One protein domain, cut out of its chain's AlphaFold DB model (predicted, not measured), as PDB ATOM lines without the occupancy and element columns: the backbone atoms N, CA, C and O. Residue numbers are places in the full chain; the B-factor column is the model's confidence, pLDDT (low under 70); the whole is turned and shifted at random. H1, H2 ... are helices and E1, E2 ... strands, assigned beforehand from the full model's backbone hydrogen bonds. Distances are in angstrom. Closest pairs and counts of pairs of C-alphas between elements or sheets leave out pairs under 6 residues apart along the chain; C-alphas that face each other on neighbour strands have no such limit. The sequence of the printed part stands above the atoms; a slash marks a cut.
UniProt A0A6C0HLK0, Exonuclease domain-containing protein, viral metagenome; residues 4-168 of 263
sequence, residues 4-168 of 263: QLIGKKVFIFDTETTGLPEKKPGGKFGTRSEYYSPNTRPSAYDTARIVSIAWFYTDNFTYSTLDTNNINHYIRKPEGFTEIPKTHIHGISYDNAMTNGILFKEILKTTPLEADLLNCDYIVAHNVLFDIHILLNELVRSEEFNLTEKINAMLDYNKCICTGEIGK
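AT A GLANCE: This is residues 4 to 168 of the 263 residues of the protein "Exonuclease domain-containing protein" of viral metagenome (UniProt A0A6C0HLK0). What shape does the model have? A twisted sheet of five strands, E3 E2 E1 E4 E5, has H5 and H6 packed on one face, and H7 folds back alongside H6. H3 and H4 sit by the E3 and E2 end of the sheet, H8 follows E5 at the other edge, and H1 meets H6. What is it made of? The printed part has 165 residues, with eight named helices and five named strands in the order E1 H1 E2 E3 H2 H3 H4 H5 E4 H6 H7 E5 H8; the class is mixed, helices and strands. The sheet is mixed: E3, E2 and E1 are antiparallel neighbours, and E1, E4 and E5 parallel ones. How tightly is it gathered? The whole is compact and rounded, with a radius of gyration of the C-alphas of 15.4 A and spans of 43 by 39 by 32 A.

IN THESE COORDINATES: Where are the strands? Across the sheet come E3, residues 72 to 75; E2, residues 50 to 58, 23.0 A from first to last C-alpha; E1, residues 10 to 17, 22.7 A; E4, residues 122 to 125; and E5, residues 160 to 162. E1 begins with C-alpha 10 at (198.153, 177.373, 168.907). Where are the helices? The longer ones are H6, residues 129 to 141, 18.2 A, and H7, residues 145 to 156, 16.3 A. The others are H1, residues 42 to 45; H2, 87 to 90; H3, 94 to 100; H4, 104 to 110; H5, 113 to 119; and H8, 163 to 168, which ends with C-alpha 168 at (213.193, 179.365, 184.244).

HOW THE PARTS SIT: How are the strands joined? E2 is antiparallel to E1, with N 12 and O 56 2.8 A apart, and forms a hairpin with E3, with N 55 and O 72 2.9 A apart. E4 is parallel to E1, with N 124 and O 11 2.8 A apart, and to E5, with N 161 and O 123 2.8 A apart. From edge to edge the strands' lines turn by 84 degrees. What is on the sheet? H5 and H6 lie on the same face, giving two layers, helices over one face of a sheet. H5, at a height over the sheet of 9.0 A, is over E2 and only just over E1, with 3 C-alphas; H2, H3, H4 and H7 only graze the sheet. H8 is not on it. How do the helices meet? H6 and H7 touch as a helical hairpin, opposite ways at a shallow tilt of 23 degrees, closest at the C-alphas of Leu 136 and Thr 148, 6.0 A; with E4 and E5 they form a strand-helix-strand unit, two parallel neighbour strands with helices between, whose crossover is right-handed. With its residues 147 to 150 alone H7 touches H5, the closest C-alphas being those of Leu 118 and Leu 147, 6.6 A. H1 and H6 only just touch, with 3 pairs of C-alphas within 8 A, the closest those of Pro 42 and Asn 137, 6.4 A. What do the helix backbones show? In H3 to H8 every O i to N i+4 pair is within hydrogen-bond range. H1 and H2 are too short for such a pair; the one O i to N i+3 pair is within range in H1 but not in H2.

THE WHOLE: How large is it? The two C-alphas farthest apart are those of Pro 25 and Ser 64, 43.0 A. Is it continuous? The printed part, residues 4 to 168, has no cut; the links E1 to H1, E2 to E3 and E3 to H2 are long, and the others are tight. How confident is the model? The mean pLDDT of the printed part is 95.5, and no printed residue is under 70.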
ATOM      1  N   GLN A   4     208.632 181.143 167.691       93.31
ATOM      2  CA  GLN A   4     208.233 180.082 166.753       93.31
ATOM      3  C   GLN A   4     206.712 179.842 166.693       93.31
ATOM      4  O   GLN A   4     206.249 179.115 165.810       93.31
ATOM      5  N   LEU A   5     205.968 180.370 167.673       96.56
ATOM      6  CA  LEU A   5     204.512 180.302 167.734       96.56
ATOM      7  C   LEU A   5     203.861 181.394 166.883       96.56
ATOM      8  O   LEU A   5     202.716 181.218 166.485       96.56
ATOM      9  N   ILE A   6     204.566 182.490 166.583       96.06
ATOM     10  CA  ILE A   6     204.002 183.623 165.843       96.06
ATOM     11  C   ILE A   6     203.506 183.167 164.468       96.06
ATOM     12  O   ILE A   6     204.210 182.484 163.717       96.06
ATOM     13  N   GLY A   7     202.260 183.516 164.149       96.38
ATOM     14  CA  GLY A   7     201.623 183.139 162.890       96.38
ATOM     15  C   GLY A   7     201.185 181.675 162.799       96.38
ATOM     16  O   GLY A   7     200.921 181.185 161.700       96.38
ATOM     17  N   LYS A   8     201.178 180.935 163.915       98.25
ATOM     18  CA  LYS A   8     200.826 179.506 163.962       98.25
ATOM     19  C   LYS A   8     199.486 179.271 164.634       98.25
ATOM     20  O   LYS A   8     199.002 180.109 165.393       98.25
ATOM     21  N   LYS A   9     198.942 178.075 164.405       98.62
ATOM     22  CA  LYS A   9     197.756 177.586 165.103       98.62
ATOM     23  C   LYS A   9     198.164 177.053 166.471       98.62
ATOM     24  O   LYS A   9     198.926 176.085 166.553       98.62
ATOM     25  N   VAL A  10     197.685 177.663 167.546       98.62
ATOM     26  CA  VAL A  10     198.153 177.373 168.907       98.62
ATOM     27  C   VAL A  10     196.986 176.999 169.804       98.62
ATOM     28  O   VAL A  10     195.998 177.725 169.881       98.62
ATOM     29  N   PHE A  11     197.136 175.872 170.499       98.75
ATOM     30  CA  PHE A  11     196.221 175.385 171.524       98.75
ATOM     31  C   PHE A  11     196.865 175.563 172.903       98.75
ATOM     32  O   PHE A  11     197.879 174.931 173.199       98.75
ATOM     33  N   ILE A  12     196.308 176.440 173.734       98.62
ATOM     34  CA  ILE A  12     196.787 176.730 175.092       98.62
ATOM     35  C   ILE A  12     195.792 176.127 176.068       98.62
ATOM     36  O   ILE A  12     194.615 176.457 175.981       98.62
ATOM     37  N   PHE A  13     196.223 175.268 176.986       98.62
ATOM     38  CA  PHE A  13     195.281 174.576 177.864       98.62
ATOM     39  C   PHE A  13     195.835 174.291 179.250       98.62
ATOM     40  O   PHE A  13     197.042 174.360 179.479       98.62
ATOM     41  N   ASP A  14     194.914 173.968 180.147       98.62
ATOM     42  CA  ASP A  14     195.178 173.520 181.505       98.62
ATOM     43  C   ASP A  14     194.107 172.498 181.921       98.62
ATOM     44  O   ASP A  14     192.970 172.521 181.418       98.62
ATOM     45  N   THR A  15     194.478 171.578 182.813       98.00
ATOM     46  CA  THR A  15     193.561 170.595 183.387       98.00
ATOM     47  C   THR A  15     193.586 170.617 184.910       98.00
ATOM     48  O   THR A  15     194.632 170.457 185.535       98.00
ATOM     49  N   GLU A  16     192.399 170.656 185.516       97.56
ATOM     50  CA  GLU A  16     192.257 170.263 186.918       97.56
ATOM     51  C   GLU A  16     192.051 168.759 186.993       97.56
ATOM     52  O   GLU A  16     191.326 168.174 186.177       97.56
ATOM     53  N   THR A  17     192.650 168.114 187.990       96.81
ATOM     54  CA  THR A  17     192.620 166.655 188.107       96.81
ATOM     55  C   THR A  17     192.285 166.172 189.508       96.81
ATOM     56  O   THR A  17     192.468 166.857 190.514       96.81
ATOM     57  N   THR A  18     191.847 164.916 189.601       96.38
ATOM     58  CA  THR A  18     191.629 164.243 190.891       96.38
ATOM     59  C   THR A  18     192.918 164.092 191.706       96.38
ATOM     60  O   THR A  18     192.866 163.903 192.922       96.38
ATOM     61  N   GLY A  19     194.086 164.164 191.060       95.06
ATOM     62  CA  GLY A  19     195.373 163.907 191.688       95.06
ATOM     63  C   GLY A  19     196.533 163.813 190.698       95.06
ATOM     64  O   GLY A  19     196.496 164.347 189.592       95.06
ATOM     65  N   LEU A  20     197.601 163.139 191.121       95.50
ATOM     66  CA  LEU A  20     198.827 162.981 190.336       95.50
ATOM     67  C   LEU A  20     198.929 161.553 189.785       95.50
ATOM     68  O   LEU A  20     198.529 160.621 190.489       95.50
ATOM     69  N   PRO A  21     199.461 161.365 188.564       96.44
ATOM     70  CA  PRO A  21     199.716 160.036 188.035       96.44
ATOM     71  C   PRO A  21     200.933 159.408 188.724       96.44
ATOM     72  O   PRO A  21     201.808 160.102 189.255       96.44
ATOM     73  N   GLU A  22     201.017 158.083 188.673       97.19
ATOM     74  CA  GLU A  22     202.220 157.336 189.007       97.19
ATOM     75  C   GLU A  22     203.356 157.737 188.054       97.19
ATOM     76  O   GLU A  22     203.240 157.664 186.826       97.19
ATOM     77  N   LYS A  23     204.485 158.148 188.632       94.75
ATOM     78  CA  LYS A  23     205.679 158.555 187.887       94.75
ATOM     79  C   LYS A  23     206.667 157.406 187.774       94.75
ATOM     80  O   LYS A  23     206.798 156.589 188.684       94.75
ATOM     81  N   LYS A  24     207.424 157.381 186.678       94.25
ATOM     82  CA  LYS A  24     208.516 156.424 186.484       94.25
ATOM     83  C   LYS A  24     209.606 156.632 187.543       94.25
ATOM     84  O   LYS A  24     210.123 157.749 187.659       94.25
ATOM     85  N   PRO A  25     210.024 155.577 188.264       94.38
ATOM     86  CA  PRO A  25     211.183 155.653 189.146       94.38
ATOM     87  C   PRO A  25     212.422 156.149 188.389       94.38
ATOM     88  O   PRO A  25     212.750 155.638 187.320       94.38
ATOM     89  N   GLY A  26     213.097 157.169 188.926       92.12
ATOM     90  CA  GLY A  26     214.284 157.773 188.303       92.12
ATOM     91  C   GLY A  26     214.006 158.686 187.099       92.12
ATOM     92  O   GLY A  26     214.950 159.217 186.516       92.12
ATOM     93  N   GLY A  27     212.739 158.903 186.732       91.06
ATOM     94  CA  GLY A  27     212.357 159.835 185.676       91.06
ATOM     95  C   GLY A  27     212.743 161.278 186.014       91.06
ATOM     96  O   GLY A  27     212.600 161.734 187.150       91.06
ATOM     97  N   LYS A  28     213.237 162.023 185.020       90.31
ATOM     98  CA  LYS A  28     213.623 163.426 185.209       90.31
ATOM     99  C   LYS A  28     212.391 164.322 185.106       90.31
ATOM    100  O   LYS A  28     211.738 164.332 184.064       90.31
ATOM    101  N   PHE A  29     212.146 165.111 186.153       87.44
ATOM    102  CA  PHE A  29     211.063 166.097 186.210       87.44
ATOM    103  C   PHE A  29     211.003 166.982 184.959       87.44
ATOM    104  O   PHE A  29     212.039 167.493 184.517       87.44
ATOM    105  N   GLY A  30     209.798 167.176 184.423       84.44
ATOM    106  CA  GLY A  30     209.546 168.013 183.249       84.44
ATOM    107  C   GLY A  30     210.038 167.388 181.944       84.44
ATOM    108  O   GLY A  30     210.213 168.087 180.950       84.44
ATOM    109  N   THR A  31     210.296 166.075 181.922       89.94
ATOM    110  CA  THR A  31     210.725 165.360 180.710       89.94
ATOM    111  C   THR A  31     209.864 164.134 180.445       89.94
ATOM    112  O   THR A  31     209.242 163.584 181.349       89.94
ATOM    113  N   ARG A  32     209.889 163.632 179.205       90.12
ATOM    114  CA  ARG A  32     209.148 162.416 178.817       90.12
ATOM    115  C   ARG A  32     209.555 161.171 179.617       90.12
ATOM    116  O   ARG A  32     208.790 160.217 179.690       90.12
ATOM    117  N   SER A  33     210.736 161.169 180.243       93.00
ATOM    118  CA  SER A  33     211.171 160.053 181.095       93.00
ATOM    119  C   SER A  33     210.429 159.973 182.433       93.00
ATOM    120  O   SER A  33     210.510 158.944 183.093       93.00
ATOM    121  N   GLU A  34     209.690 161.016 182.824       94.50
ATOM    122  CA  GLU A  34     208.894 161.063 184.056       94.50
ATOM    123  C   GLU A  34     207.603 160.233 183.978       94.50
ATOM    124  O   GLU A  34     207.158 159.696 184.991       94.50
ATOM    125  N   TYR A  35     207.029 160.079 182.783       96.31
ATOM    126  CA  TYR A  35     205.679 159.543 182.599       96.31
ATOM    127  C   TYR A  35     205.682 158.183 181.905       96.31
ATOM    128  O   TYR A  35     206.491 157.911 181.010       96.31
ATOM    129  N   TYR A  36     204.760 157.307 182.299       95.81
ATOM    130  CA  TYR A  36     204.464 156.089 181.549       95.81
ATOM    131  C   TYR A  36     203.664 156.395 180.282       95.81
ATOM    132  O   TYR A  36     202.878 157.334 180.261       95.81
ATOM    133  N   SER A  37     203.846 155.603 179.222       93.38
ATOM    134  CA  SER A  37     202.973 155.729 178.051       93.38
ATOM    135  C   SER A  37     201.580 155.202 178.417       93.38
ATOM    136  O   SER A  37     201.500 154.066 178.898       93.38
ATOM    137  N   PRO A  38     200.494 155.963 178.186       90.00
ATOM    138  CA  PRO A  38     199.138 155.479 178.443       90.00
ATOM    139  C   PRO A  38     198.785 154.207 177.660       90.00
ATOM    140  O   PRO A  38     198.014 153.393 178.149       90.00
ATOM    141  N   ASN A  39     199.420 153.971 176.505       89.69
ATOM    142  CA  ASN A  39     199.223 152.748 175.718       89.69
ATOM    143  C   ASN A  39     199.807 151.496 176.388       89.69
ATOM    144  O   ASN A  39     199.331 150.392 176.147       89.69
ATOM    145  N   THR A  40     200.863 151.640 177.198       92.44
ATOM    146  CA  THR A  40     201.552 150.493 177.817       92.44
ATOM    147  C   THR A  40     201.279 150.352 179.308       92.44
ATOM    148  O   THR A  40     201.376 149.249 179.840       92.44
ATOM    149  N   ARG A  41     200.937 151.443 180.002       95.00
ATOM    150  CA  ARG A  41     200.589 151.426 181.429       95.00
ATOM    151  C   ARG A  41     199.504 152.470 181.744       95.00
ATOM    152  O   ARG A  41     199.790 153.455 182.427       95.00
ATOM    153  N   PRO A  42     198.258 152.261 181.280       93.00
ATOM    154  CA  PRO A  42     197.144 153.182 181.536       93.00
ATOM    155  C   PRO A  42     196.765 153.274 183.024       93.00
ATOM    156  O   PRO A  42     196.265 154.305 183.473       93.00
ATOM    157  N   SER A  43     197.040 152.232 183.818       95.44
ATOM    158  CA  SER A  43     196.776 152.221 185.266       95.44
ATOM    159  C   SER A  43     197.626 153.223 186.053       95.44
ATOM    160  O   SER A  43     197.237 153.644 187.139       95.44
ATOM    161  N   ALA A  44     198.748 153.692 185.490       97.12
ATOM    162  CA  ALA A  44     199.545 154.763 186.091       97.12
ATOM    163  C   ALA A  44     198.754 156.077 186.247       97.12
ATOM    164  O   ALA A  44     199.176 156.967 186.975       97.12
ATOM    165  N   TYR A  45     197.609 156.212 185.579       96.88
ATOM    166  CA  TYR A  45     196.786 157.418 185.578       96.88
ATOM    167  C   TYR A  45     195.461 157.250 186.334       96.88
ATOM    168  O   TYR A  45     194.654 158.177 186.341       96.88
ATOM    169  N   ASP A  46     195.213 156.110 186.990       94.88
ATOM    170  CA  ASP A  46     193.947 155.859 187.704       94.88
ATOM    171  C   ASP A  46     193.674 156.897 188.810       94.88
ATOM    172  O   ASP A  46     192.523 157.237 189.077       94.88
ATOM    173  N   THR A  47     194.728 157.464 189.402       94.75
ATOM    174  CA  THR A  47     194.655 158.514 190.435       94.75
ATOM    175  C   THR A  47     194.626 159.943 189.880       94.75
ATOM    176  O   THR A  47     194.476 160.894 190.652       94.75
ATOM    177  N   ALA A  48     194.761 160.123 188.564       95.94
ATOM    178  CA  ALA A  48     194.826 161.421 187.892       95.94
ATOM    179  C   ALA A  48     193.862 161.475 186.705       95.94
ATOM    180  O   ALA A  48     194.249 161.324 185.546       95.94
ATOM    181  N   ARG A  49     192.587 161.690 187.023       96.88
ATOM    182  CA  ARG A  49     191.499 161.845 186.057       96.88
ATOM    183  C   ARG A  49     191.202 163.327 185.860       96.88
ATOM    184  O   ARG A  49     191.240 164.076 186.837       96.88
ATOM    185  N   ILE A  50     190.881 163.737 184.631       97.88
ATOM    186  CA  ILE A  50     190.435 165.116 184.358       97.88
ATOM    187  C   ILE A  50     189.158 165.391 185.160       97.88
ATOM    188  O   ILE A  50     188.226 164.585 185.121       97.88
ATOM    189  N   VAL A  51     189.133 166.520 185.864       97.94
ATOM    190  CA  VAL A  51     187.986 167.091 186.588       97.94
ATOM    191  C   VAL A  51     187.401 168.257 185.801       97.94
ATOM    192  O   VAL A  51     186.189 168.334 185.624       97.94
ATOM    193  N   SER A  52     188.250 169.130 185.271       98.00
ATOM    194  CA  SER A  52     187.863 170.148 184.299       98.00
ATOM    195  C   SER A  52     188.983 170.373 183.301       98.00
ATOM    196  O   SER A  52     190.153 170.120 183.586       98.00
ATOM    197  N   ILE A  53     188.611 170.849 182.121       98.69
ATOM    198  CA  ILE A  53     189.543 171.245 181.073       98.69
ATOM    199  C   ILE A  53     189.171 172.642 180.606       98.69
ATOM    200  O   ILE A  53     187.995 172.929 180.363       98.69
ATOM    201  N   ALA A  54     190.172 173.504 180.486       98.56
ATOM    202  CA  ALA A  54     190.018 174.793 179.845       98.56
ATOM    203  C   ALA A  54     191.046 174.950 178.740       98.56
ATOM    204  O   ALA A  54     192.166 174.452 178.852       98.56
ATOM    205  N   TRP A  55     190.667 175.647 177.675       98.75
ATOM    206  CA  TRP A  55     191.587 175.938 176.593       98.75
ATOM    207  C   TRP A  55     191.232 177.216 175.850       98.75
ATOM    208  O   TRP A  55     190.085 177.661 175.802       98.75
ATOM    209  N   PHE A  56     192.254 177.761 175.216       98.50
ATOM    210  CA  PHE A  56     192.173 178.786 174.200       98.50
ATOM    211  C   PHE A  56     192.793 178.245 172.913       98.50
ATOM    212  O   PHE A  56     193.847 177.603 172.937       98.50
ATOM    213  N   TYR A  57     192.149 178.530 171.787       98.31
ATOM    214  CA  TYR A  57     192.656 178.211 170.462       98.31
ATOM    215  C   TYR A  57     192.709 179.477 169.609       98.31
ATOM    216  O   TYR A  57     191.783 180.285 169.614       98.31
ATOM    217  N   THR A  58     193.786 179.618 168.844       97.50
ATOM    218  CA  THR A  58     193.914 180.626 167.789       97.50
ATOM    219  C   THR A  58     194.507 179.985 166.549       97.50
ATOM    220  O   THR A  58     195.382 179.122 166.652       97.50
ATOM    221  N   ASP A  59     194.052 180.409 165.374       97.31
ATOM    222  CA  ASP A  59     194.615 179.994 164.091       97.31
ATOM    223  C   ASP A  59     195.823 180.845 163.661       97.31
ATOM    224  O   ASP A  59     196.570 180.457 162.760       97.31
ATOM    225  N   ASN A  60     196.034 181.979 164.330       96.75
ATOM    226  CA  ASN A  60     197.086 182.940 164.050       96.75
ATOM    227  C   ASN A  60     197.578 183.568 165.358       96.75
ATOM    228  O   ASN A  60     197.116 184.629 165.778       96.75
ATOM    229  N   PHE A  61     198.503 182.902 166.039       96.88
ATOM    230  CA  PHE A  61     199.040 183.377 167.309       96.88
ATOM    231  C   PHE A  61     199.875 184.656 167.130       96.88
ATOM    232  O   PHE A  61     200.890 184.657 166.436       96.88
ATOM    233  N   THR A  62     199.434 185.746 167.758       94.94
ATOM    234  CA  THR A  62     200.060 187.077 167.755       94.94
ATOM    235  C   THR A  62     199.727 187.801 169.065       94.94
ATOM    236  O   THR A  62     198.884 187.341 169.841       94.94
ATOM    237  N   TYR A  63     200.319 188.978 169.299       92.31
ATOM    238  CA  TYR A  63     199.936 189.837 170.425       92.31
ATOM    239  C   TYR A  63     198.424 190.129 170.459       92.31
ATOM    240  O   TYR A  63     197.801 190.112 171.522       92.31
ATOM    241  N   SER A  64     197.826 190.400 169.293       90.38
ATOM    242  CA  SER A  64     196.423 190.807 169.181       90.38
ATOM    243  C   SER A  64     195.440 189.653 169.354       90.38
ATOM    244  O   SER A  64     194.349 189.884 169.871       90.38
ATOM    245  N   THR A  65     195.804 188.429 168.960       92.50
ATOM    246  CA  THR A  65     194.908 187.270 169.080       92.50
ATOM    247  C   THR A  65     194.895 186.657 170.471       92.50
ATOM    248  O   THR A  65     193.938 185.966 170.800       92.50
ATOM    249  N   LEU A  66     195.879 186.957 171.326       90.50
ATOM    250  CA  LEU A  66     195.882 186.578 172.745       90.50
ATOM    251  C   LEU A  66     194.899 187.429 173.571       90.50
ATOM    252  O   LEU A  66     195.273 188.072 174.554       90.50
ATOM    253  N   ASP A  67     193.636 187.470 173.158       83.00
ATOM    254  CA  ASP A  67     192.539 188.042 173.934       83.00
ATOM    255  C   ASP A  67     191.983 187.005 174.920       83.00
ATOM    256  O   ASP A  67     191.518 185.935 174.532       83.00
ATOM    257  N   THR A  68     192.000 187.335 176.211       85.69
ATOM    258  CA  THR A  68     191.591 186.450 177.311       85.69
ATOM    259  C   THR A  68     190.084 186.201 177.400       85.69
ATOM    260  O   THR A  68     189.642 185.465 178.280       85.69
ATOM    261  N   ASN A  69     189.277 186.829 176.542       85.75
ATOM    262  CA  ASN A  69     187.815 186.738 176.605       85.75
ATOM    263  C   ASN A  69     187.242 185.415 176.065       85.75
ATOM    264  O   ASN A  69     186.098 185.090 176.367       85.75
ATOM    265  N   ASN A  70     188.019 184.641 175.300       90.75
ATOM    266  CA  ASN A  70     187.535 183.460 174.573       90.75
ATOM    267  C   ASN A  70     188.155 182.152 175.092       90.75
ATOM    268  O   ASN A  70     188.722 181.374 174.327       90.75
ATOM    269  N   ILE A  71     188.071 181.919 176.402       96.94
ATOM    270  CA  ILE A  71     188.533 180.673 177.025       96.94
ATOM    271  C   ILE A  71     187.352 179.714 177.148       96.94
ATOM    272  O   ILE A  71     186.375 179.992 177.845       96.94
ATOM    273  N   ASN A  72     187.460 178.563 176.492       97.88
ATOM    274  CA  ASN A  72     186.547 177.448 176.685       97.88
ATOM    275  C   ASN A  72     186.842 176.793 178.036       97.88
ATOM    276  O   ASN A  72     188.006 176.589 178.370       97.88
ATOM    277  N   HIS A  73     185.814 176.438 178.806       97.88
ATOM    278  CA  HIS A  73     185.981 175.751 180.086       97.88
ATOM    279  C   HIS A  73     184.813 174.809 180.349       97.88
ATOM    280  O   HIS A  73     183.653 175.220 180.322       97.88
ATOM    281  N   TYR A  74     185.129 173.545 180.624       98.38
ATOM    282  CA  TYR A  74     184.141 172.503 180.861       98.38
ATOM    283  C   TYR A  74     184.513 171.668 182.083       98.38
ATOM    284  O   TYR A  74     185.645 171.199 182.217       98.38
ATOM    285  N   ILE A  75     183.525 171.444 182.952       98.12
ATOM    286  CA  ILE A  75     183.615 170.490 184.056       98.12
ATOM    287  C   ILE A  75     183.235 169.114 183.518       98.12
ATOM    288  O   ILE A  75     182.189 168.933 182.889       98.12
ATOM    289  N   ARG A  76     184.086 168.128 183.775       97.38
ATOM    290  CA  ARG A  76     183.841 166.747 183.398       97.38
ATOM    291  C   ARG A  76     182.975 166.072 184.454       97.38
ATOM    292  O   ARG A  76     183.327 166.029 185.631       97.38
ATOM    293  N   LYS A  77     181.885 165.453 184.012       97.88
ATOM    294  CA  LYS A  77     181.116 164.522 184.832       97.88
ATOM    295  C   LYS A  77     181.990 163.324 185.225       97.88
ATOM    296  O   LYS A  77     182.597 162.716 184.335       97.88
ATOM    297  N   PRO A  78     182.057 162.954 186.516       96.69
ATOM    298  CA  PRO A  78     182.836 161.807 186.949       96.69
ATOM    299  C   PRO A  78     182.429 160.507 186.250       96.69
ATOM    300  O   PRO A  78     181.272 160.096 186.287       96.69
ATOM    301  N   GLU A  79     183.410 159.848 185.631       93.94
ATOM    302  CA  GLU A  79     183.259 158.547 184.980       93.94
ATOM    303  C   GLU A  79     184.486 157.678 185.293       93.94
ATOM    304  O   GLU A  79     185.627 157.987 184.927       93.94
ATOM    305  N   GLY A  80     184.258 156.581 186.019       90.19
ATOM    306  CA  GLY A  80     185.327 155.698 186.490       90.19
ATOM    307  C   GLY A  80     186.135 156.254 187.671       90.19
ATOM    308  O   GLY A  80     187.288 155.871 187.836       90.19
ATOM    309  N   PHE A  81     185.563 157.171 188.458       93.25
ATOM    310  CA  PHE A  81     186.070 157.600 189.768       93.25
ATOM    311  C   PHE A  81     184.912 158.103 190.647       93.25
ATOM    312  O   PHE A  81     183.879 158.532 190.132       93.25
ATOM    313  N   THR A  82     185.074 158.026 191.970       91.12
ATOM    314  CA  THR A  82     184.007 158.296 192.960       91.12
ATOM    315  C   THR A  82     184.312 159.464 193.897       91.12
ATOM    316  O   THR A  82     183.519 159.758 194.783       91.12
ATOM    317  N   GLU A  83     185.457 160.123 193.731       92.31
ATOM    318  CA  GLU A  83     185.876 161.231 194.588       92.31
ATOM    319  C   GLU A  83     186.739 162.245 193.834       92.31
ATOM    320  O   GLU A  83     187.399 161.913 192.848       92.31
ATOM    321  N   ILE A  84     186.745 163.490 194.322       94.19
ATOM    322  CA  ILE A  84     187.634 164.563 193.857       94.19
ATOM    323  C   ILE A  84     188.395 165.125 195.071       94.19
ATOM    324  O   ILE A  84     187.985 166.126 195.670       94.19
ATOM    325  N   PRO A  85     189.507 164.488 195.485       88.44
ATOM    326  CA  PRO A  85     190.211 164.838 196.725       88.44
ATOM    327  C   PRO A  85     190.767 166.271 196.749       88.44
ATOM    328  O   PRO A  85     190.966 166.863 197.812       88.44
ATOM    329  N   LYS A  86     191.034 166.848 195.572       86.00
ATOM    330  CA  LYS A  86     191.632 168.181 195.404       86.00
ATOM    331  C   LYS A  86     190.612 169.323 195.327       86.00
ATOM    332  O   LYS A  86     191.002 170.448 195.045       86.00
ATOM    333  N   THR A  87     189.357 169.081 195.720       85.12
ATOM    334  CA  THR A  87     188.279 170.095 195.748       85.12
ATOM    335  C   THR A  87     188.684 171.406 196.443       85.12
ATOM    336  O   THR A  87     188.314 172.478 195.987       85.12
ATOM    337  N   HIS A  88     189.459 171.357 197.530       82.56
ATOM    338  CA  HIS A  88     189.908 172.558 198.256       82.56
ATOM    339  C   HIS A  88     190.904 173.433 197.474       82.56
ATOM    340  O   HIS A  88     191.156 174.564 197.877       82.56
ATOM    341  N   ILE A  89     191.498 172.893 196.407       81.38
ATOM    342  CA  ILE A  89     192.430 173.597 195.527       81.38
ATOM    343  C   ILE A  89     191.647 174.280 194.409       81.38
ATOM    344  O   ILE A  89     191.777 175.485 194.250       81.38
ATOM    345  N   HIS A  90     190.794 173.530 193.702       85.12
ATOM    346  CA  HIS A  90     190.148 174.008 192.475       85.12
ATOM    347  C   HIS A  90     188.645 174.300 192.574       85.12
ATOM    348  O   HIS A  90     188.001 174.682 191.601       85.12
ATOM    349  N   GLY A  91     188.040 174.098 193.743       89.50
ATOM    350  CA  GLY A  91     186.650 174.468 194.032       89.50
ATOM    351  C   GLY A  91     185.567 173.569 193.422       89.50
ATOM    352  O   GLY A  91     184.385 173.820 193.647       89.50
ATOM    353  N   ILE A  92     185.927 172.509 192.691       93.00
ATOM    354  CA  ILE A  92     184.966 171.598 192.041       93.00
ATOM    355  C   ILE A  92     184.784 170.354 192.912       93.00
ATOM    356  O   ILE A  92     185.670 169.507 192.990       93.00
ATOM    357  N   SER A  93     183.634 170.235 193.576       95.31
ATOM    358  CA  SER A  93     183.296 169.034 194.347       95.31
ATOM    359  C   SER A  93     182.799 167.901 193.449       95.31
ATOM    360  O   SER A  93     182.333 168.133 192.332       95.31
ATOM    361  N   TYR A  94     182.843 166.665 193.956       96.12
ATOM    362  CA  TYR A  94     182.279 165.507 193.253       96.12
ATOM    363  C   TYR A  94     180.797 165.715 192.906       96.12
ATOM    364  O   TYR A  94     180.406 165.526 191.758       96.12
ATOM    365  N   ASP A  95     179.994 166.188 193.863       96.19
ATOM    366  CA  ASP A  95     178.561 166.435 193.658       96.19
ATOM    367  C   ASP A  95     178.301 167.538 192.625       96.19
ATOM    368  O   ASP A  95     177.402 167.415 191.788       96.19
ATOM    369  N   ASN A  96     179.113 168.604 192.639       96.12
ATOM    370  CA  ASN A  96     179.043 169.658 191.631       96.12
ATOM    371  C   ASN A  96     179.354 169.104 190.235       96.12
ATOM    372  O   ASN A  96     178.590 169.362 189.308       96.12
ATOM    373  N   ALA A  97     180.414 168.306 190.097       97.38
ATOM    374  CA  ALA A  97     180.795 167.698 188.828       97.38
ATOM    375  C   ALA A  97     179.766 166.659 188.345       97.38
ATOM    376  O   ALA A  97     179.483 166.580 187.153       97.38
ATOM    377  N   MET A  98     179.152 165.892 189.250       97.38
ATOM    378  CA  MET A  98     178.069 164.958 188.914       97.38
ATOM    379  C   MET A  98     176.809 165.665 188.407       97.38
ATOM    380  O   MET A  98     176.142 165.145 187.511       97.38
ATOM    381  N   THR A  99     176.492 166.824 188.989       97.00
ATOM    382  CA  THR A  99     175.278 167.595 188.680       97.00
ATOM    383  C   THR A  99     175.446 168.463 187.436       97.00
ATOM    384  O   THR A  99     174.557 168.496 186.592       97.00
ATOM    385  N   ASN A 100     176.576 169.163 187.328       96.88
ATOM    386  CA  ASN A 100     176.802 170.210 186.327       96.88
ATOM    387  C   ASN A 100     177.824 169.824 185.251       96.88
ATOM    388  O   ASN A 100     178.012 170.571 184.294       96.88
ATOM    389  N   GLY A 101     178.525 168.704 185.420       97.75
ATOM    390  CA  GLY A 101     179.523 168.247 184.464       97.75
ATOM    391  C   GLY A 101     178.919 167.516 183.267       97.75
ATOM    392  O   GLY A 101     177.799 167.004 183.307       97.75
ATOM    393  N   ILE A 102     179.724 167.410 182.213       97.94
ATOM    394  CA  ILE A 102     179.403 166.726 180.954       97.94
ATOM    395  C   ILE A 102     180.360 165.538 180.780       97.94
ATOM    396  O   ILE A 102     181.504 165.595 181.239       97.94
ATOM    397  N   LEU A 103     179.920 164.433 180.168       97.88
ATOM    398  CA  LEU A 103     180.810 163.285 179.941       97.88
ATOM    399  C   LEU A 103     182.011 163.703 179.084       97.88
ATOM    400  O   LEU A 103     181.864 164.476 178.143       97.88
ATOM    401  N   PHE A 104     183.206 163.173 179.362       97.94
ATOM    402  CA  PHE A 104     184.415 163.582 178.629       97.94
ATOM    403  C   PHE A 104     184.277 163.368 177.114       97.94
ATOM    404  O   PHE A 104     184.621 164.244 176.324       97.94
ATOM    405  N   LYS A 105     183.684 162.238 176.713       96.81
ATOM    406  CA  LYS A 105     183.384 161.946 175.308       96.81
ATOM    407  C   LYS A 105     182.409 162.951 174.693       96.81
ATOM    408  O   LYS A 105     182.576 163.338 173.542       96.81
ATOM    409  N   GLU A 106     181.423 163.417 175.450       97.81
ATOM    410  CA  GLU A 106     180.514 164.472 174.990       97.81
ATOM    411  C   GLU A 106     181.240 165.815 174.868       97.81
ATOM    412  O   GLU A 106     181.044 166.497 173.867       97.81
ATOM    413  N   ILE A 107     182.133 166.172 175.803       98.25
ATOM    414  CA  ILE A 107     182.978 167.373 175.679       98.25
ATOM    415  C   ILE A 107     183.780 167.307 174.374       98.25
ATOM    416  O   ILE A 107     183.763 168.260 173.602       98.25
ATOM    417  N   LEU A 108     184.422 166.175 174.073       97.94
ATOM    418  CA  LEU A 108     185.186 166.007 172.834       97.94
ATOM    419  C   LEU A 108     184.333 166.191 171.573       97.94
ATOM    420  O   LEU A 108     184.770 166.865 170.647       97.94
ATOM    421  N   LYS A 109     183.132 165.600 171.539       97.25
ATOM    422  CA  LYS A 109     182.312 165.509 170.317       97.25
ATOM    423  C   LYS A 109     181.334 166.663 170.108       97.25
ATOM    424  O   LYS A 109     180.902 166.884 168.981       97.25
ATOM    425  N   THR A 110     180.941 167.363 171.169       97.62
ATOM    426  CA  THR A 110     179.913 168.423 171.108       97.62
ATOM    427  C   THR A 110     180.481 169.831 171.258       97.62
ATOM    428  O   THR A 110     179.767 170.806 171.029       97.62
ATOM    429  N   THR A 111     181.761 169.950 171.611       97.88
ATOM    430  CA  THR A 111     182.474 171.226 171.738       97.88
ATOM    431  C   THR A 111     183.594 171.315 170.693       97.88
ATOM    432  O   THR A 111     183.911 170.312 170.049       97.88
ATOM    433  N   PRO A 112     184.243 172.480 170.523       97.94
ATOM    434  CA  PRO A 112     185.381 172.618 169.614       97.94
ATOM    435  C   PRO A 112     186.639 171.822 170.001       97.94
ATOM    436  O   PRO A 112     187.569 171.777 169.203       97.94
ATOM    437  N   LEU A 113     186.693 171.178 171.178       98.50
ATOM    438  CA  LEU A 113     187.917 170.573 171.723       98.50
ATOM    439  C   LEU A 113     188.639 169.633 170.741       98.50
ATOM    440  O   LEU A 113     189.844 169.773 170.534       98.50
ATOM    441  N   GLU A 114     187.925 168.684 170.128       98.38
ATOM    442  CA  GLU A 114     188.525 167.765 169.148       98.38
ATOM    443  C   GLU A 114     189.034 168.513 167.910       98.38
ATOM    444  O   GLU A 114     190.155 168.268 167.457       98.38
ATOM    445  N   ALA A 115     188.237 169.442 167.378       98.44
ATOM    446  CA  ALA A 115     188.599 170.199 166.187       98.44
ATOM    447  C   ALA A 115     189.842 171.068 166.432       98.44
ATOM    448  O   ALA A 115     190.762 171.072 165.613       98.44
ATOM    449  N   ASP A 116     189.903 171.753 167.571       98.56
ATOM    450  CA  ASP A 116     191.010 172.630 167.948       98.56
ATOM    451  C   ASP A 116     192.313 171.833 168.143       98.56
ATOM    452  O   ASP A 116     193.367 172.216 167.624       98.56
ATOM    453  N   LEU A 117     192.243 170.675 168.814       98.62
ATOM    454  CA  LEU A 117     193.385 169.768 168.993       98.62
ATOM    455  C   LEU A 117     193.894 169.200 167.660       98.62
ATOM    456  O   LEU A 117     195.105 169.155 167.427       98.62
ATOM    457  N   LEU A 118     192.997 168.783 166.762       98.38
ATOM    458  CA  LEU A 118     193.382 168.268 165.443       98.38
ATOM    459  C   LEU A 118     194.025 169.356 164.572       98.38
ATOM    460  O   LEU A 118     195.007 169.088 163.869       98.38
ATOM    461  N   ASN A 119     193.502 170.581 164.648       98.31
ATOM    462  CA  ASN A 119     193.911 171.694 163.798       98.31
ATOM    463  C   ASN A 119     195.150 172.449 164.291       98.31
ATOM    464  O   ASN A 119     195.713 173.218 163.512       98.31
ATOM    465  N   CYS A 120     195.576 172.289 165.546       98.56
ATOM    466  CA  CYS A 120     196.717 173.036 166.075       98.56
ATOM    467  C   CYS A 120     198.076 172.565 165.514       98.56
ATOM    468  O   CYS A 120     198.294 171.387 165.200       98.56
ATOM    469  N   ASP A 121     199.007 173.515 165.413       98.56
ATOM    470  CA  ASP A 121     200.417 173.287 165.084       98.56
ATOM    471  C   ASP A 121     201.258 173.093 166.352       98.56
ATOM    472  O   ASP A 121     202.262 172.377 166.321       98.56
ATOM    473  N   TYR A 122     200.852 173.736 167.455       98.75
ATOM    474  CA  TYR A 122     201.515 173.684 168.757       98.75
ATOM    475  C   TYR A 122     200.509 173.563 169.905       98.75
ATOM    476  O   TYR A 122     199.454 174.195 169.885       98.75
ATOM    477  N   ILE A 123     200.897 172.804 170.932       98.81
ATOM    478  CA  ILE A 123     200.215 172.745 172.230       98.81
ATOM    479  C   ILE A 123     201.074 173.485 173.253       98.81
ATOM    480  O   ILE A 123     202.287 173.283 173.310       98.81
ATOM    481  N   VAL A 124     200.458 174.325 174.075       98.69
ATOM    482  CA  VAL A 124     201.134 175.135 175.088       98.69
ATOM    483  C   VAL A 124     200.442 174.937 176.431       98.69
ATOM    484  O   VAL A 124     199.229 175.069 176.531       98.69
ATOM    485  N   ALA A 125     201.218 174.645 177.470       98.56
ATOM    486  CA  ALA A 125     200.726 174.622 178.848       98.56
ATOM    487  C   ALA A 125     201.882 174.848 179.835       98.56
ATOM    488  O   ALA A 125     203.063 174.877 179.457       98.56
ATOM    489  N   HIS A 126     201.565 175.019 181.114       97.62
ATOM    490  CA  HIS A 126     202.556 175.231 182.161       97.62
ATOM    491  C   HIS A 126     202.861 173.898 182.836       97.62
ATOM    492  O   HIS A 126     201.998 173.332 183.481       97.62
ATOM    493  N   ASN A 127     204.091 173.389 182.689       96.25
ATOM    494  CA  ASN A 127     204.406 171.972 182.928       96.25
ATOM    495  C   ASN A 127     203.700 171.021 181.936       96.25
ATOM    496  O   ASN A 127     203.247 169.946 182.311       96.25
ATOM    497  N   VAL A 128     203.686 171.399 180.651       97.25
ATOM    498  CA  VAL A 128     202.892 170.791 179.561       97.25
ATOM    499  C   VAL A 128     202.837 169.263 179.504       97.25
ATOM    500  O   VAL A 128     201.832 168.696 179.085       97.25
ATOM    501  N   LEU A 129     203.900 168.561 179.910       97.31
ATOM    502  CA  LEU A 129     203.902 167.100 179.883       97.31
ATOM    503  C   LEU A 129     202.924 166.492 180.889       97.31
ATOM    504  O   LEU A 129     202.453 165.391 180.635       97.31
ATOM    505  N   PHE A 130     202.618 167.172 181.992       97.50
ATOM    506  CA  PHE A 130     201.617 166.716 182.950       97.50
ATOM    507  C   PHE A 130     200.237 166.642 182.286       97.50
ATOM    508  O   PHE A 130     199.697 165.545 182.126       97.50
ATOM    509  N   ASP A 131     199.735 167.780 181.807       98.19
ATOM    510  CA  ASP A 131     198.419 167.893 181.181       98.19
ATOM    511  C   ASP A 131     198.302 167.018 179.933       98.19
ATOM    512  O   ASP A 131     197.308 166.319 179.751       98.19
ATOM    513  N   ILE A 132     199.349 166.971 179.098       97.94
ATOM    514  CA  ILE A 132     199.346 166.133 177.892       97.94
ATOM    515  C   ILE A 132     199.207 164.652 178.231       97.94
ATOM    516  O   ILE A 132     198.447 163.953 177.568       97.94
ATOM    517  N   HIS A 133     199.935 164.139 179.226       97.81
ATOM    518  CA  HIS A 133     199.860 162.711 179.534       97.81
ATOM    519  C   HIS A 133     198.519 162.327 180.172       97.81
ATOM    520  O   HIS A 133     198.025 161.226 179.928       97.81
ATOM    521  N   ILE A 134     197.908 163.237 180.933       98.00
ATOM    522  CA  ILE A 134     196.553 163.060 181.466       98.00
ATOM    523  C   ILE A 134     195.525 163.066 180.328       98.00
ATOM    524  O   ILE A 134     194.723 162.136 180.234       98.00
ATOM    525  N   LEU A 135     195.596 164.048 179.422       98.44
ATOM    526  CA  LEU A 135     194.739 164.123 178.236       98.44
ATOM    527  C   LEU A 135     194.883 162.875 177.359       98.44
ATOM    528  O   LEU A 135     193.884 162.246 177.027       98.44
ATOM    529  N   LEU A 136     196.115 162.463 177.040       98.19
ATOM    530  CA  LEU A 136     196.389 161.242 176.276       98.19
ATOM    531  C   LEU A 136     195.760 160.008 176.928       98.19
ATOM    532  O   LEU A 136     195.200 159.171 176.228       98.19
ATOM    533  N   ASN A 137     195.824 159.883 178.253       97.62
ATOM    534  CA  ASN A 137     195.210 158.753 178.942       97.62
ATOM    535  C   ASN A 137     193.674 158.760 178.845       97.62
ATOM    536  O   ASN A 137     193.080 157.702 178.644       97.62
ATOM    537  N   GLU A 138     193.019 159.919 178.949       97.62
ATOM    538  CA  GLU A 138     191.562 160.000 178.755       97.62
ATOM    539  C   GLU A 138     191.154 159.737 177.295       97.62
ATOM    540  O   GLU A 138     190.130 159.095 177.052       97.62
ATOM    541  N   LEU A 139     191.972 160.156 176.322       97.94
ATOM    542  CA  LEU A 139     191.762 159.863 174.900       97.94
ATOM    543  C   LEU A 139     191.898 158.368 174.596       97.94
ATOM    544  O   LEU A 139     191.037 157.806 173.923       97.94
ATOM    545  N   VAL A 140     192.918 157.703 175.150       96.38
ATOM    546  CA  VAL A 140     193.096 156.248 175.021       96.38
ATOM    547  C   VAL A 140     191.909 155.495 175.624       96.38
ATOM    548  O   VAL A 140     191.391 154.578 174.995       96.38
ATOM    549  N   ARG A 141     191.419 155.907 176.802       94.94
ATOM    550  CA  ARG A 141     190.216 155.313 177.426       94.94
ATOM    551  C   ARG A 141     188.946 155.516 176.611       94.94
ATOM    552  O   ARG A 141     188.044 154.690 176.692       94.94
ATOM    553  N   SER A 142     188.877 156.609 175.861       94.69
ATOM    554  CA  SER A 142     187.731 156.953 175.016       94.69
ATOM    555  C   SER A 142     187.831 156.370 173.600       94.69
ATOM    556  O   SER A 142     186.915 156.587 172.805       94.69
ATOM    557  N   GLU A 143     188.910 155.629 173.306       95.69
ATOM    558  CA  GLU A 143     189.236 155.051 171.993       95.69
ATOM    559  C   GLU A 143     189.416 156.112 170.886       95.69
ATOM    560  O   GLU A 143     189.156 155.878 169.706       95.69
ATOM    561  N   GLU A 144     189.904 157.301 171.252       96.94
ATOM    562  CA  GLU A 144     190.133 158.420 170.331       96.94
ATOM    563  C   GLU A 144     191.534 158.331 169.704       96.94
ATOM    564  O   GLU A 144     192.452 159.110 170.001       96.94
ATOM    565  N   PHE A 145     191.721 157.326 168.841       95.50
ATOM    566  CA  PHE A 145     193.023 156.979 168.258       95.50
ATOM    567  C   PHE A 145     193.630 158.109 167.417       95.50
ATOM    568  O   PHE A 145     194.808 158.414 167.584       95.50
ATOM    569  N   ASN A 146     192.830 158.799 166.596       96.88
ATOM    570  CA  ASN A 146     193.320 159.892 165.743       96.88
ATOM    571  C   ASN A 146     193.920 161.047 166.564       96.88
ATOM    572  O   ASN A 146     195.002 161.546 166.251       96.88
ATOM    573  N   LEU A 147     193.241 161.458 167.641       98.00
ATOM    574  CA  LEU A 147     193.746 162.483 168.560       98.00
ATOM    575  C   LEU A 147     194.998 162.000 169.297       98.00
ATOM    576  O   LEU A 147     195.973 162.741 169.428       98.00
ATOM    577  N   THR A 148     194.992 160.742 169.739       97.75
ATOM    578  CA  THR A 148     196.137 160.120 170.412       97.75
ATOM    579  C   THR A 148     197.375 160.112 169.510       97.75
ATOM    580  O   THR A 148     198.461 160.492 169.952       97.75
ATOM    581  N   GLU A 149     197.239 159.724 168.243       97.50
ATOM    582  CA  GLU A 149     198.327 159.739 167.259       97.50
ATOM    583  C   GLU A 149     198.820 161.161 166.978       97.50
ATOM    584  O   GLU A 149     200.026 161.412 167.038       97.50
ATOM    585  N   LYS A 150     197.900 162.111 166.760       98.00
ATOM    586  CA  LYS A 150     198.225 163.529 166.553       98.00
ATOM    587  C   LYS A 150     199.052 164.094 167.711       98.00
ATOM    588  O   LYS A 150     200.108 164.677 167.468       98.00
ATOM    589  N   ILE A 151     198.619 163.908 168.959       98.06
ATOM    590  CA  ILE A 151     199.317 164.452 170.135       98.06
ATOM    591  C   ILE A 151     200.667 163.752 170.353       98.06
ATOM    592  O   ILE A 151     201.656 164.417 170.666       98.06
ATOM    593  N   ASN A 152     200.758 162.434 170.140       97.38
ATOM    594  CA  ASN A 152     202.045 161.732 170.205       97.38
ATOM    595  C   ASN A 152     203.029 162.243 169.143       97.38
ATOM    596  O   ASN A 152     204.182 162.519 169.474       97.38
ATOM    597  N   ALA A 153     202.574 162.474 167.909       97.94
ATOM    598  CA  ALA A 153     203.402 163.092 166.878       97.94
ATOM    599  C   ALA A 153     203.869 164.493 167.308       97.94
ATOM    600  O   ALA A 153     205.044 164.829 167.175       97.94
ATOM    601  N   MET A 154     202.993 165.310 167.903       97.81
ATOM    602  CA  MET A 154     203.383 166.621 168.435       97.81
ATOM    603  C   MET A 154     204.445 166.525 169.540       97.81
ATOM    604  O   MET A 154     205.342 167.367 169.592       97.81
ATOM    605  N   LEU A 155     204.395 165.504 170.400       95.75
ATOM    606  CA  LEU A 155     205.452 165.233 171.381       95.75
ATOM    607  C   LEU A 155     206.773 164.816 170.719       95.75
ATOM    608  O   LEU A 155     207.836 165.239 171.172       95.75
ATOM    609  N   ASP A 156     206.725 163.989 169.677       95.94
ATOM    610  CA  ASP A 156     207.909 163.500 168.958       95.94
ATOM    611  C   ASP A 156     208.603 164.615 168.162       95.94
ATOM    612  O   ASP A 156     209.832 164.690 168.136       95.94
ATOM    613  N   TYR A 157     207.827 165.540 167.597       96.62
ATOM    614  CA  TYR A 157     208.327 166.694 166.845       96.62
ATOM    615  C   TYR A 157     208.557 167.952 167.700       96.62
ATOM    616  O   TYR A 157     208.754 169.036 167.148       96.62
ATOM    617  N   ASN A 158     208.549 167.837 169.035       95.06
ATOM    618  CA  ASN A 158     208.756 168.949 169.977       95.06
ATOM    619  C   ASN A 158     207.810 170.149 169.752       95.06
ATOM    620  O   ASN A 158     208.193 171.307 169.908       95.06
ATOM    621  N   LYS A 159     206.552 169.872 169.398       97.88
ATOM    622  CA  LYS A 159     205.479 170.863 169.201       97.88
ATOM    623  C   LYS A 159     204.675 171.157 170.471       97.88
ATOM    624  O   LYS A 159     203.675 171.864 170.422       97.88
ATOM    625  N   CYS A 160     205.119 170.631 171.611       97.75
ATOM    626  CA  CYS A 160     204.522 170.877 172.920       97.75
ATOM    627  C   CYS A 160     205.431 171.816 173.722       97.75
ATOM    628  O   CYS A 160     206.541 171.440 174.099       97.75
ATOM    629  N   ILE A 161     204.980 173.044 173.961       97.44
ATOM    630  CA  ILE A 161     205.764 174.116 174.579       97.44
ATOM    631  C   ILE A 161     205.383 174.255 176.051       97.44
ATOM    632  O   ILE A 161     204.223 174.462 176.399       97.44
ATOM    633  N   CYS A 162     206.386 174.166 176.923       97.38
ATOM    634  CA  CYS A 162     206.216 174.344 178.359       97.38
ATOM    635  C   CYS A 162     206.522 175.790 178.765       97.38
ATOM    636  O   CYS A 162     207.685 176.202 178.745       97.38
ATOM    637  N   THR A 163     205.518 176.549 179.212       97.12
ATOM    638  CA  THR A 163     205.741 177.926 179.703       97.12
ATOM    639  C   THR A 163     206.543 177.960 181.003       97.12
ATOM    640  O   THR A 163     207.266 178.919 181.250       97.12
ATOM    641  N   GLY A 164     206.513 176.888 181.799       95.81
ATOM    642  CA  GLY A 164     207.386 176.742 182.965       95.81
ATOM    643  C   GLY A 164     208.871 176.692 182.592       95.81
ATOM    644  O   GLY A 164     209.691 177.323 183.256       95.81
ATOM    645  N   GLU A 165     209.235 176.005 181.503       94.25
ATOM    646  CA  GLU A 165     210.621 175.990 181.007       94.25
ATOM    647  C   GLU A 165     211.046 177.370 180.486       94.25
ATOM    648  O   GLU A 165     212.163 177.799 180.767       94.25
ATOM    649  N   ILE A 166     210.143 178.093 179.812       94.44
ATOM    650  CA  ILE A 166     210.358 179.491 179.395       94.44
ATOM    651  C   ILE A 166     210.569 180.396 180.618       94.44
ATOM    652  O   ILE A 166     211.451 181.249 180.620       94.44
ATOM    653  N   GLY A 167     209.805 180.175 181.689       94.19
ATOM    654  CA  GLY A 167     209.899 180.951 182.920       94.19
ATOM    655  C   GLY A 167     211.185 180.722 183.720       94.19
ATOM    656  O   GLY A 167     211.521 181.562 184.546       94.19
ATOM    657  N   LYS A 168     211.940 179.633 183.505       91.50
ATOM    658  CA  LYS A 168     213.193 179.365 184.244       91.50
ATOM    659  C   LYS A 168     214.257 180.455 184.074       91.50
ATOM    660  O   LYS A 168     214.709 180.972 185.099       91.50
TER     661      LYS A 168